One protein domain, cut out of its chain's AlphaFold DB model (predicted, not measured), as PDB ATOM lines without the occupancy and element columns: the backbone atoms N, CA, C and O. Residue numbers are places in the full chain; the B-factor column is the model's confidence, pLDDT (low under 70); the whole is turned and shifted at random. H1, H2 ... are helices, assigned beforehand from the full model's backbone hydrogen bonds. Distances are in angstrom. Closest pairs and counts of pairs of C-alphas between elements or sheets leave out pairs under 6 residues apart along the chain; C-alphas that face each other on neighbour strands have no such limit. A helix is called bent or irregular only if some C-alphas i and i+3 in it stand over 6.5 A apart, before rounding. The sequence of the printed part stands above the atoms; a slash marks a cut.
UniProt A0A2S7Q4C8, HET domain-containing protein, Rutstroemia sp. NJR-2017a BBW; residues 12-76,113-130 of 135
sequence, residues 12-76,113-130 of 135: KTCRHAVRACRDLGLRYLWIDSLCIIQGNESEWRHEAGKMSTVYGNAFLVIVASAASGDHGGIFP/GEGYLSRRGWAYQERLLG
ATOM      1  N   LYS A  12     -32.310 -41.416  32.263       93.31
ATOM      2  CA  LYS A  12     -31.969 -40.309  31.354       93.31
ATOM      3  C   LYS A  12     -33.204 -39.563  30.839       93.31
ATOM      4  O   LYS A  12     -33.175 -38.336  30.771       93.31
ATOM      5  N   THR A  13     -34.281 -40.277  30.529       93.38
ATOM      6  CA  THR A  13     -35.569 -39.715  30.100       93.38
ATOM      7  C   THR A  13     -36.169 -38.830  31.186       93.38
ATOM      8  O   THR A  13     -36.504 -37.681  30.905       93.38
ATOM      9  N   CYS A  14     -36.179 -39.285  32.441       94.69
ATOM     10  CA  CYS A  14     -36.641 -38.484  33.577       94.69
ATOM     11  C   CYS A  14     -35.792 -37.217  33.763       94.69
ATOM     12  O   CYS A  14     -36.330 -36.126  33.942       94.69
ATOM     13  N   ARG A  15     -34.460 -37.319  33.652       94.81
ATOM     14  CA  ARG A  15     -33.570 -36.145  33.730       94.81
ATOM     15  C   ARG A  15     -33.851 -35.130  32.625       94.81
ATOM     16  O   ARG A  15     -33.874 -33.931  32.890       94.81
ATOM     17  N   HIS A  16     -34.058 -35.603  31.396       94.12
ATOM     18  CA  HIS A  16     -34.416 -34.744  30.270       94.12
ATOM     19  C   HIS A  16     -35.784 -34.084  30.482       94.12
ATOM     20  O   HIS A  16     -35.918 -32.900  30.190       94.12
ATOM     21  N   ALA A  17     -36.759 -34.798  31.050       94.75
ATOM     22  CA  ALA A  17     -38.087 -34.260  31.333       94.75
ATOM     23  C   ALA A  17     -38.026 -33.170  32.412       94.75
ATOM     24  O   ALA A  17     -38.608 -32.102  32.242       94.75
ATOM     25  N   VAL A  18     -37.246 -33.386  33.482       95.31
ATOM     26  CA  VAL A  18     -36.996 -32.360  34.510       95.31
ATOM     27  C   VAL A  18     -36.339 -31.125  33.902       95.31
ATOM     28  O   VAL A  18     -36.730 -30.004  34.224       95.31
ATOM     29  N   ARG A  19     -35.353 -31.312  33.019       94.75
ATOM     30  CA  ARG A  19     -34.708 -30.201  32.313       94.75
ATOM     31  C   ARG A  19     -35.712 -29.434  31.450       94.75
ATOM     32  O   ARG A  19     -35.837 -28.234  31.632       94.75
ATOM     33  N   ALA A  20     -36.463 -30.122  30.589       94.19
ATOM     34  CA  ALA A  20     -37.470 -29.503  29.728       94.19
ATOM     35  C   ALA A  20     -38.523 -28.727  30.535       94.19
ATOM     36  O   ALA A  20     -38.842 -27.591  30.206       94.19
ATOM     37  N   CYS A  21     -39.015 -29.310  31.630       95.62
ATOM     38  CA  CYS A  21     -39.961 -28.667  32.539       95.62
ATOM     39  C   CYS A  21     -39.408 -27.340  33.092       95.62
ATOM     40  O   CYS A  21     -40.080 -26.312  33.018       95.62
ATOM     41  N   ARG A  22     -38.157 -27.340  33.573       95.25
ATOM     42  CA  ARG A  22     -37.489 -26.141  34.101       95.25
ATOM     43  C   ARG A  22     -37.212 -25.094  33.028       95.25
ATOM     44  O   ARG A  22     -37.454 -23.918  33.277       95.25
ATOM     45  N   ASP A  23     -36.748 -25.519  31.857       95.56
ATOM     46  CA  ASP A  23     -36.451 -24.632  30.727       95.56
ATOM     47  C   ASP A  23     -37.734 -23.940  30.215       95.56
ATOM     48  O   ASP A  23     -37.690 -22.799  29.768       95.56
ATOM     49  N   LEU A  24     -38.896 -24.590  30.361       95.06
ATOM     50  CA  LEU A  24     -40.224 -24.025  30.081       95.06
ATOM     51  C   LEU A  24     -40.800 -23.172  31.229       95.06
ATOM     52  O   LEU A  24     -41.933 -22.703  31.133       95.06
ATOM     53  N   GLY A  25     -40.067 -22.988  32.331       96.62
ATOM     54  CA  GLY A  25     -40.527 -22.232  33.501       96.62
ATOM     55  C   GLY A  25     -41.621 -22.931  34.318       96.62
ATOM     56  O   GLY A  25     -42.284 -22.295  35.140       96.62
ATOM     57  N   LEU A  26     -41.826 -24.235  34.119       95.69
ATOM     58  CA  LEU A  26     -42.815 -25.022  34.849       95.69
ATOM     59  C   LEU A  26     -42.217 -25.542  36.163       95.69
ATOM     60  O   LEU A  26     -41.075 -25.995  36.229       95.69
ATOM     61  N   ARG A  27     -43.007 -25.473  37.239       94.81
ATOM     62  CA  ARG A  27     -42.580 -25.894  38.585       94.81
ATOM     63  C   ARG A  27     -42.840 -27.372  38.868       94.81
ATOM     64  O   ARG A  27     -42.119 -27.971  39.663       94.81
ATOM     65  N   TYR A  28     -43.881 -27.934  38.261       94.81
ATOM     66  CA  TYR A  28     -44.373 -29.269  38.576       94.81
ATOM     67  C   TYR A  28     -44.245 -30.183  37.367       94.81
ATOM     68  O   TYR A  28     -44.611 -29.816  36.251       94.81
ATOM     69  N   LEU A  29     -43.739 -31.383  37.627       95.19
ATOM     70  CA  LEU A  29     -43.622 -32.464  36.668       95.19
ATOM     71  C   LEU A  29     -44.188 -33.718  37.320       95.19
ATOM     72  O   LEU A  29     -43.807 -34.049  38.442       95.19
ATOM     73  N   TRP A  30     -45.083 -34.395  36.612       95.06
ATOM     74  CA  TRP A  30     -45.634 -35.672  37.034       95.06
ATOM     75  C   TRP A  30     -45.042 -36.782  36.166       95.06
ATOM     76  O   TRP A  30     -45.049 -36.675  34.940       95.06
ATOM     77  N   ILE A  31     -44.492 -37.811  36.807       92.94
ATOM     78  CA  ILE A  31     -43.975 -39.028  36.171       92.94
ATOM     79  C   ILE A  31     -44.489 -40.185  37.023       92.94
ATOM     80  O   ILE A  31     -44.188 -40.232  38.214       92.94
ATOM     81  N   ASP A  32     -45.247 -41.104  36.432       90.62
ATOM     82  CA  ASP A  32     -45.902 -42.229  37.113       90.62
ATOM     83  C   ASP A  32     -44.971 -42.996  38.073       90.62
ATOM     84  O   ASP A  32     -45.286 -43.166  39.248       90.62
ATOM     85  N   SER A  33     -43.775 -43.356  37.614       90.00
ATOM     86  CA  SER A  33     -42.749 -44.075  38.380       90.00
ATOM     87  C   SER A  33     -42.176 -43.296  39.570       90.00
ATOM     88  O   SER A  33     -41.566 -43.900  40.451       90.00
ATOM     89  N   LEU A  34     -42.365 -41.972  39.622       90.94
ATOM     90  CA  LEU A  34     -41.903 -41.105  40.714       90.94
ATOM     91  C   LEU A  34     -43.041 -40.591  41.601       90.94
ATOM     92  O   LEU A  34     -42.815 -40.292  42.772       90.94
ATOM     93  N   CYS A  35     -44.238 -40.433  41.041       91.94
ATOM     94  CA  CYS A  35     -45.378 -39.812  41.707       91.94
ATOM     95  C   CYS A  35     -46.384 -40.828  42.260       91.94
ATOM     96  O   CYS A  35     -47.198 -40.455  43.099       91.94
ATOM     97  N   ILE A  36     -46.325 -42.086  41.816       91.38
ATOM     98  CA  ILE A  36     -47.147 -43.186  42.331       91.38
ATOM     99  C   ILE A  36     -46.280 -44.069  43.229       91.38
ATOM    100  O   ILE A  36     -45.131 -44.379  42.897       91.38
ATOM    101  N   ILE A  37     -46.833 -44.499  44.365       90.62
ATOM    102  CA  ILE A  37     -46.172 -45.445  45.267       90.62
ATOM    103  C   ILE A  37     -46.026 -46.794  44.554       90.62
ATOM    104  O   ILE A  37     -47.009 -47.449  44.213       90.62
ATOM    105  N   GLN A  38     -44.782 -47.212  44.345       88.88
ATOM    106  CA  GLN A  38     -44.467 -48.484  43.698       88.88
ATOM    107  C   GLN A  38     -44.600 -49.649  44.691       88.88
ATOM    108  O   GLN A  38     -44.313 -49.500  45.878       88.88
ATOM    109  N   GLY A  39     -45.023 -50.820  44.207       92.00
ATOM    110  CA  GLY A  39     -45.162 -52.036  45.025       92.00
ATOM    111  C   GLY A  39     -46.437 -52.116  45.873       92.00
ATOM    112  O   GLY A  39     -46.629 -53.105  46.574       92.00
ATOM    113  N   ASN A  40     -47.326 -51.121  45.792       93.94
ATOM    114  CA  ASN A  40     -48.652 -51.164  46.404       93.94
ATOM    115  C   ASN A  40     -49.729 -51.149  45.312       93.94
ATOM    116  O   ASN A  40     -49.976 -50.127  44.676       93.94
ATOM    117  N   GLU A  41     -50.378 -52.293  45.101       93.62
ATOM    118  CA  GLU A  41     -51.369 -52.454  44.035       93.62
ATOM    119  C   GLU A  41     -52.636 -51.619  44.266       93.62
ATOM    120  O   GLU A  41     -53.215 -51.101  43.312       93.62
ATOM    121  N   SER A  42     -53.059 -51.449  45.520       93.00
ATOM    122  CA  SER A  42     -54.240 -50.645  45.852       93.00
ATOM    123  C   SER A  42     -54.014 -49.172  45.513       93.00
ATOM    124  O   SER A  42     -54.847 -48.549  44.857       93.00
ATOM    125  N   GLU A  43     -52.858 -48.634  45.907       90.56
ATOM    126  CA  GLU A  43     -52.460 -47.258  45.587       90.56
ATOM    127  C   GLU A  43     -52.272 -47.075  44.080       90.56
ATOM    128  O   GLU A  43     -52.748 -46.098  43.506       90.56
ATOM    129  N   TRP A  44     -51.644 -48.049  43.413       92.12
ATOM    130  CA  TRP A  44     -51.490 -48.007  41.964       92.12
ATOM    131  C   TRP A  44     -52.843 -47.955  41.251       92.12
ATOM    132  O   TRP A  44     -53.028 -47.117  40.374       92.12
ATOM    133  N   ARG A  45     -53.816 -48.792  41.642       92.50
ATOM    134  CA  ARG A  45     -55.164 -48.798  41.045       92.50
ATOM    135  C   ARG A  45     -55.891 -47.472  41.268       92.50
ATOM    136  O   ARG A  45     -56.549 -46.979  40.353       92.50
ATOM    137  N   HIS A  46     -55.753 -46.891  42.458       92.75
ATOM    138  CA  HIS A  46     -56.330 -45.586  42.786       92.75
ATOM    139  C   HIS A  46     -55.758 -44.469  41.910       92.75
ATOM    140  O   HIS A  46     -56.510 -43.698  41.314       92.75
ATOM    141  N   GLU A  47     -54.432 -44.404  41.772       91.88
ATOM    142  CA  GLU A  47     -53.769 -43.386  40.952       91.88
ATOM    143  C   GLU A  47     -53.954 -43.630  39.445       91.88
ATOM    144  O   GLU A  47     -54.151 -42.677  38.687       91.88
ATOM    145  N   ALA A  48     -54.003 -44.889  38.999       88.38
ATOM    146  CA  ALA A  48     -54.323 -45.251  37.619       88.38
ATOM    147  C   ALA A  48     -55.711 -44.728  37.207       88.38
ATOM    148  O   ALA A  48     -55.864 -44.176  36.115       88.38
ATOM    149  N   GLY A  49     -56.703 -44.799  38.105       90.75
ATOM    150  CA  GLY A  49     -58.033 -44.221  37.885       90.75
ATOM    151  C   GLY A  49     -58.029 -42.697  37.701       90.75
ATOM    152  O   GLY A  49     -58.905 -42.150  37.031       90.75
ATOM    153  N   LYS A  50     -57.018 -42.001  38.235       91.38
ATOM    154  CA  LYS A  50     -56.862 -40.543  38.115       91.38
ATOM    155  C   LYS A  50     -56.027 -40.110  36.919       91.38
ATOM    156  O   LYS A  50     -56.031 -38.920  36.604       91.38
ATOM    157  N   MET A  51     -55.337 -41.022  36.230       90.50
ATOM    158  CA  MET A  51     -54.464 -40.660  35.108       90.50
ATOM    159  C   MET A  51     -55.205 -39.847  34.046       90.50
ATOM    160  O   MET A  51     -54.657 -38.880  33.525       90.50
ATOM    161  N   SER A  52     -56.481 -40.146  33.788       89.88
ATOM    162  CA  SER A  52     -57.271 -39.361  32.837       89.88
ATOM    163  C   SER A  52     -57.393 -37.883  33.226       89.88
ATOM    164  O   SER A  52     -57.292 -36.999  32.375       89.88
ATOM    165  N   THR A  53     -57.537 -37.611  34.524       92.75
ATOM    166  CA  THR A  53     -57.591 -36.260  35.088       92.75
ATOM    167  C   THR A  53     -56.217 -35.600  35.061       92.75
ATOM    168  O   THR A  53     -56.129 -34.414  34.752       92.75
ATOM    169  N   VAL A  54     -55.148 -36.350  35.342       94.12
ATOM    170  CA  VAL A  54     -53.769 -35.843  35.299       94.12
ATOM    171  C   VAL A  54     -53.398 -35.405  33.881       94.12
ATOM    172  O   VAL A  54     -53.064 -34.241  33.682       94.12
ATOM    173  N   TYR A  55     -53.520 -36.289  32.885       92.38
ATOM    174  CA  TYR A  55     -53.196 -35.962  31.490       92.38
ATOM    175  C   TYR A  55     -54.164 -34.928  30.897       92.38
ATOM    176  O   TYR A  55     -53.728 -33.997  30.222       92.38
ATOM    177  N   GLY A  56     -55.463 -35.030  31.204       93.19
ATOM    178  CA  GLY A  56     -56.493 -34.111  30.710       93.19
ATOM    179  C   GLY A  56     -56.367 -32.668  31.210       93.19
ATOM    180  O   GLY A  56     -56.825 -31.742  30.536       93.19
ATOM    181  N   ASN A  57     -55.740 -32.471  32.375       93.94
ATOM    182  CA  ASN A  57     -55.510 -31.155  32.977       93.94
ATOM    183  C   ASN A  57     -54.030 -30.745  32.998       93.94
ATOM    184  O   ASN A  57     -53.693 -29.695  33.548       93.94
ATOM    185  N   ALA A  58     -53.142 -31.540  32.399       94.44
ATOM    186  CA  ALA A  58     -51.742 -31.177  32.273       94.44
ATOM    187  C   ALA A  58     -51.600 -29.902  31.430       94.44
ATOM    188  O   ALA A  58     -52.217 -29.756  30.372       94.44
ATOM    189  N   PHE A  59     -50.741 -28.982  31.876       94.50
ATOM    190  CA  PHE A  59     -50.395 -27.802  31.080       94.50
ATOM    191  C   PHE A  59     -49.722 -28.200  29.757       94.50
ATOM    192  O   PHE A  59     -49.973 -27.590  28.717       94.50
ATOM    193  N   LEU A  60     -48.867 -29.222  29.818       94.38
ATOM    194  CA  LEU A  60     -48.134 -29.793  28.698       94.38
ATOM    195  C   LEU A  60     -47.829 -31.264  28.991       94.38
ATOM    196  O   LEU A  60     -47.415 -31.595  30.102       94.38
ATOM    197  N   VAL A  61     -47.973 -32.120  27.983       94.06
ATOM    198  CA  VAL A  61     -47.533 -33.518  28.009       94.06
ATOM    199  C   VAL A  61     -46.247 -33.645  27.193       94.06
ATOM    200  O   VAL A  61     -46.210 -33.271  26.023       94.06
ATOM    201  N   ILE A  62     -45.173 -34.146  27.807       92.19
ATOM    202  CA  ILE A  62     -43.901 -34.403  27.115       92.19
ATOM    203  C   ILE A  62     -43.933 -35.831  26.573       92.19
ATOM    204  O   ILE A  62     -44.015 -36.785  27.345       92.19
ATOM    205  N   VAL A  63     -43.834 -35.985  25.255       89.06
ATOM    206  CA  VAL A  63     -43.925 -37.278  24.576       89.06
ATOM    207  C   VAL A  63     -42.520 -37.781  24.253       89.06
ATOM    208  O   VAL A  63     -41.914 -37.429  23.250       89.06
ATOM    209  N   ALA A  64     -41.976 -38.637  25.116       87.81
ATOM    210  CA  ALA A  64     -40.615 -39.166  24.999       87.81
ATOM    211  C   ALA A  64     -40.485 -40.320  23.979       87.81
ATOM    212  O   ALA A  64     -39.995 -41.395  24.316       87.81
ATOM    213  N   SER A  65     -40.936 -40.133  22.734       82.56
ATOM    214  CA  SER A  65     -41.066 -41.245  21.776       82.56
ATOM    215  C   SER A  65     -39.783 -41.613  21.009       82.56
ATOM    216  O   SER A  65     -39.790 -42.565  20.224       82.56
ATOM    217  N   ALA A  66     -38.684 -40.889  21.240       77.50
ATOM    218  CA  ALA A  66     -37.401 -41.088  20.561       77.50
ATOM    219  C   ALA A  66     -36.632 -42.346  21.015       77.50
ATOM    220  O   ALA A  66     -35.689 -42.762  20.345       77.50
ATOM    221  N   ALA A  67     -37.010 -42.958  22.142       79.44
ATOM    222  CA  ALA A  67     -36.352 -44.147  22.673       79.44
ATOM    223  C   ALA A  67     -37.357 -45.168  23.217       79.44
ATOM    224  O   ALA A  67     -38.440 -44.812  23.672       79.44
ATOM    225  N   SER A  68     -36.967 -46.442  23.216       79.94
ATOM    226  CA  SER A  68     -37.791 -47.559  23.695       79.94
ATOM    227  C   SER A  68     -37.930 -47.640  25.218       79.94
ATOM    228  O   SER A  68     -38.711 -48.450  25.712       79.94
ATOM    229  N   GLY A  69     -37.186 -46.822  25.968       83.00
ATOM    230  CA  GLY A  69     -37.135 -46.896  27.423       83.00
ATOM    231  C   GLY A  69     -36.676 -45.608  28.103       83.00
ATOM    232  O   GLY A  69     -36.302 -44.610  27.480       83.00
ATOM    233  N   ASP A  70     -36.676 -45.654  29.426       85.81
ATOM    234  CA  ASP A  70     -36.362 -44.557  30.344       85.81
ATOM    235  C   ASP A  70     -34.870 -44.161  30.371       85.81
ATOM    236  O   ASP A  70     -34.515 -43.059  30.803       85.81
ATOM    237  N   HIS A  71     -33.979 -45.010  29.861       87.44
ATOM    238  CA  HIS A  71     -32.547 -44.726  29.747       87.44
ATOM    239  C   HIS A  71     -32.124 -44.087  28.413       87.44
ATOM    240  O   HIS A  71     -30.999 -43.589  28.317       87.44
ATOM    241  N   GLY A  72     -32.995 -44.037  27.400       84.31
ATOM    242  CA  GLY A  72     -32.642 -43.476  26.089       84.31
ATOM    243  C   GLY A  72     -32.571 -41.945  26.065       84.31
ATOM    244  O   GLY A  72     -31.665 -41.363  25.452       84.31
ATOM    245  N   GLY A  73     -33.432 -41.285  26.845       86.94
ATOM    246  CA  GLY A  73     -33.571 -39.832  26.867       86.94
ATOM    247  C   GLY A  73     -34.572 -39.304  25.836       86.94
ATOM    248  O   GLY A  73     -34.919 -39.988  24.883       86.94
ATOM    249  N   ILE A  74     -35.015 -38.058  26.039       86.75
ATOM    250  CA  ILE A  74     -35.959 -37.366  25.139       86.75
ATOM    251  C   ILE A  74     -35.254 -36.729  23.936       86.75
ATOM    252  O   ILE A  74     -35.707 -36.873  22.812       86.75
ATOM    253  N   PHE A  75     -34.135 -36.036  24.160       81.31
ATOM    254  CA  PHE A  75     -33.393 -35.370  23.092       81.31
ATOM    255  C   PHE A  75     -32.529 -36.373  22.310       81.31
ATOM    256  O   PHE A  75     -31.558 -36.886  22.889       81.31
ATOM    257  N   PRO A  76     -32.836 -36.660  21.030       69.31
ATOM    258  CA  PRO A  76     -31.940 -37.442  20.194       69.31
ATOM    259  C   PRO A  76     -30.614 -36.696  20.021       69.31
ATOM    260  O   PRO A  76     -30.550 -35.463  20.073       69.31
ATOM    261  N   GLY A 113     -41.930 -45.193  12.200       52.88
ATOM    262  CA  GLY A 113     -43.235 -44.715  11.689       52.88
ATOM    263  C   GLY A 113     -44.122 -43.822  12.580       52.88
ATOM    264  O   GLY A 113     -44.617 -42.799  12.120       52.88
ATOM    265  N   GLU A 114     -44.315 -44.191  13.844       55.53
ATOM    266  CA  GLU A 114     -45.107 -43.547  14.886       55.53
ATOM    267  C   GLU A 114     -44.355 -43.417  16.233       55.53
ATOM    268  O   GLU A 114     -44.909 -42.873  17.191       55.53
ATOM    269  N   GLY A 115     -43.103 -43.887  16.331       70.06
ATOM    270  CA  GLY A 115     -42.274 -43.835  17.538       70.06
ATOM    271  C   GLY A 115     -42.606 -44.912  18.587       70.06
ATOM    272  O   GLY A 115     -43.693 -45.488  18.609       70.06
ATOM    273  N   TYR A 116     -41.658 -45.213  19.485       76.38
ATOM    274  CA  TYR A 116     -41.773 -46.347  20.422       76.38
ATOM    275  C   TYR A 116     -42.998 -46.296  21.345       76.38
ATOM    276  O   TYR A 116     -43.492 -47.347  21.757       76.38
ATOM    277  N   LEU A 117     -43.498 -45.100  21.671       81.31
ATOM    278  CA  LEU A 117     -44.672 -44.950  22.530       81.31
ATOM    279  C   LEU A 117     -45.961 -45.403  21.841       81.31
ATOM    280  O   LEU A 117     -46.819 -45.968  22.508       81.31
ATOM    281  N   SER A 118     -46.076 -45.266  20.520       77.75
ATOM    282  CA  SER A 118     -47.292 -45.641  19.779       77.75
ATOM    283  C   SER A 118     -47.564 -47.151  19.786       77.75
ATOM    284  O   SER A 118     -48.692 -47.588  19.592       77.75
ATOM    285  N   ARG A 119     -46.556 -47.961  20.131       78.50
ATOM    286  CA  ARG A 119     -46.691 -49.410  20.358       78.50
ATOM    287  C   ARG A 119     -47.306 -49.772  21.712       78.50
ATOM    288  O   ARG A 119     -47.596 -50.940  21.960       78.50
ATOM    289  N   ARG A 120     -47.462 -48.807  22.623       79.62
ATOM    290  CA  ARG A 120     -48.000 -49.024  23.970       79.62
ATOM    291  C   ARG A 120     -49.436 -48.515  24.027       79.62
ATOM    292  O   ARG A 120     -49.666 -47.315  23.943       79.62
ATOM    293  N   GLY A 121     -50.392 -49.416  24.264       80.00
ATOM    294  CA  GLY A 121     -51.817 -49.061  24.343       80.00
ATOM    295  C   GLY A 121     -52.122 -47.950  25.357       80.00
ATOM    296  O   GLY A 121     -52.962 -47.095  25.100       80.00
ATOM    297  N   TRP A 122     -51.382 -47.894  26.467       80.38
ATOM    298  CA  TRP A 122     -51.547 -46.840  27.472       80.38
ATOM    299  C   TRP A 122     -51.127 -45.449  26.968       80.38
ATOM    300  O   TRP A 122     -51.809 -44.463  27.228       80.38
ATOM    301  N   ALA A 123     -50.077 -45.362  26.146       83.12
ATOM    302  CA  ALA A 123     -49.610 -44.089  25.598       83.12
ATOM    303  C   ALA A 123     -50.623 -43.456  24.624       83.12
ATOM    304  O   ALA A 123     -50.652 -42.236  24.459       83.12
ATOM    305  N   TYR A 124     -51.487 -44.267  24.005       82.81
ATOM    306  CA  TYR A 124     -52.588 -43.769  23.184       82.81
ATOM    307  C   TYR A 124     -53.583 -42.944  24.013       82.81
ATOM    308  O   TYR A 124     -53.954 -41.840  23.611       82.81
ATOM    309  N   GLN A 125     -53.954 -43.431  25.203       84.69
ATOM    310  CA  GLN A 125     -54.820 -42.703  26.135       84.69
ATOM    311  C   GLN A 125     -54.176 -41.381  26.572       84.69
ATOM    312  O   GLN A 125     -54.830 -40.340  26.554       84.69
ATOM    313  N   GLU A 126     -52.892 -41.402  26.929       86.75
ATOM    314  CA  GLU A 126     -52.147 -40.204  27.337       86.75
ATOM    315  C   GLU A 126     -52.135 -39.135  26.238       86.75
ATOM    316  O   GLU A 126     -52.386 -37.956  26.499       86.75
ATOM    317  N   ARG A 127     -51.899 -39.559  24.989       81.94
ATOM    318  CA  ARG A 127     -51.881 -38.683  23.813       81.94
ATOM    319  C   ARG A 127     -53.254 -38.097  23.498       81.94
ATOM    320  O   ARG A 127     -53.324 -36.935  23.112       81.94
ATOM    321  N   LEU A 128     -54.320 -38.884  23.638       86.44
ATOM    322  CA  LEU A 128     -55.692 -38.422  23.408       86.44
ATOM    323  C   LEU A 128     -56.149 -37.392  24.444       86.44
ATOM    324  O   LEU A 128     -56.874 -36.459  24.106       86.44
ATOM    325  N   LEU A 129     -55.759 -37.573  25.706       89.00
ATOM    326  CA  LEU A 129     -56.203 -36.713  26.802       89.00
ATOM    327  C   LEU A 129     -55.352 -35.447  26.939       89.00
ATOM    328  O   LEU A 129     -55.859 -34.408  27.364       89.00
ATOM    329  N   GLY A 130     -54.077 -35.508  26.552       86.19
ATOM    330  CA  GLY A 130     -53.195 -34.350  26.521       86.19
ATOM    331  C   GLY A 130     -53.681 -33.288  25.534       86.19
ATOM    332  O   GLY A 130     -53.628 -33.472  24.323       86.19
TER     333      GLY A 130
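Overview. This is residues 12 to 76 and 113 to 130 of the 135 residues of the protein "HET domain-containing protein" of Rutstroemia sp. NJR-2017a BBW (UniProt A0A2S7Q4C8). What does the shape look like on first sight? Helices stand round the outside of a loosely filled middle, H1 on one side and, on the far side, the long H3 with H5, which meet near their last residues as a V. The stretch 58 to 76, with no named element, runs from the end of H3 across to the side of H1, while residues 38 to 43 stick out. What is it made of? The 83 printed residues hold five named helices, in the order H1 H2 H3 H4 H5, with 46 residues in them and no named strand: the class is all helix. How large is it? It is compact, with a radius of gyration of the C-alphas of 13.1 A and a rounded outline of 36 by 31 by 24 A.

Arrangement. What do the first helices touch? H1, residues 12 to 23, touches no helix. H2, residues 32 to 35, touches no helix either, but H2 and H3, residues 41 to 57, are near each other, with 5 pairs of C-alphas within 10 A. How do the last helices stand? H3 touches H5, residues 121 to 129, with residues 52 to 56 alone; the closest C-alphas, of Gly 56 and Leu 129, are 4.7 A apart, and the two run the same way at a tilt of 38 degrees, only just steep. H4, residues 116 to 119, and H5 are close but not clearly touching, with the closest C-alphas, of Leu 117 and Ala 123, 5.9 A apart. What do the backbones show? Each O i to N i+4 pair is within hydrogen-bond range in H1, but 10 of 13 are in H3 and 4 of 5 in H5; H2 and H4 are too short for such a pair.

Along the chain. Where does the first helix lie? H1 begins at C-alpha 12, at (-31.969, -40.309, 31.354), and is 16.3 A long; H2 follows and is 5.2 A long. How does H3 run? It spans 24.4 A from C-alpha 41, at (-51.369, -52.454, 44.035), and has a kink of 43 degrees near residue 50. It is irregular, with C-alphas 49 and 52 lying 7.0 A apart. Where do the last helices lie? H4 is 5.8 A long, and H5 is 13.3 A long and ends at C-alpha 129, at (-56.203, -36.713, 26.802).

Size, cuts and confidence. How far does it reach? The two C-alphas farthest apart, those of Ser 42 and Pro 76, are 36.5 A apart. Is the printed part cut? Residues 77 to 112 are not printed, and C-alphas 76 and 113 are 15.9 A apart across the cut. How are the helices linked? The links H2 to H3 and H4 to H5 are tight, that from H1 to H2 is short, and that from H3 to H4 is the link across the cut. Where is the model's confidence low? Residues 76, 113 and 114 have pLDDT under 70; the mean of the printed part is 88.2.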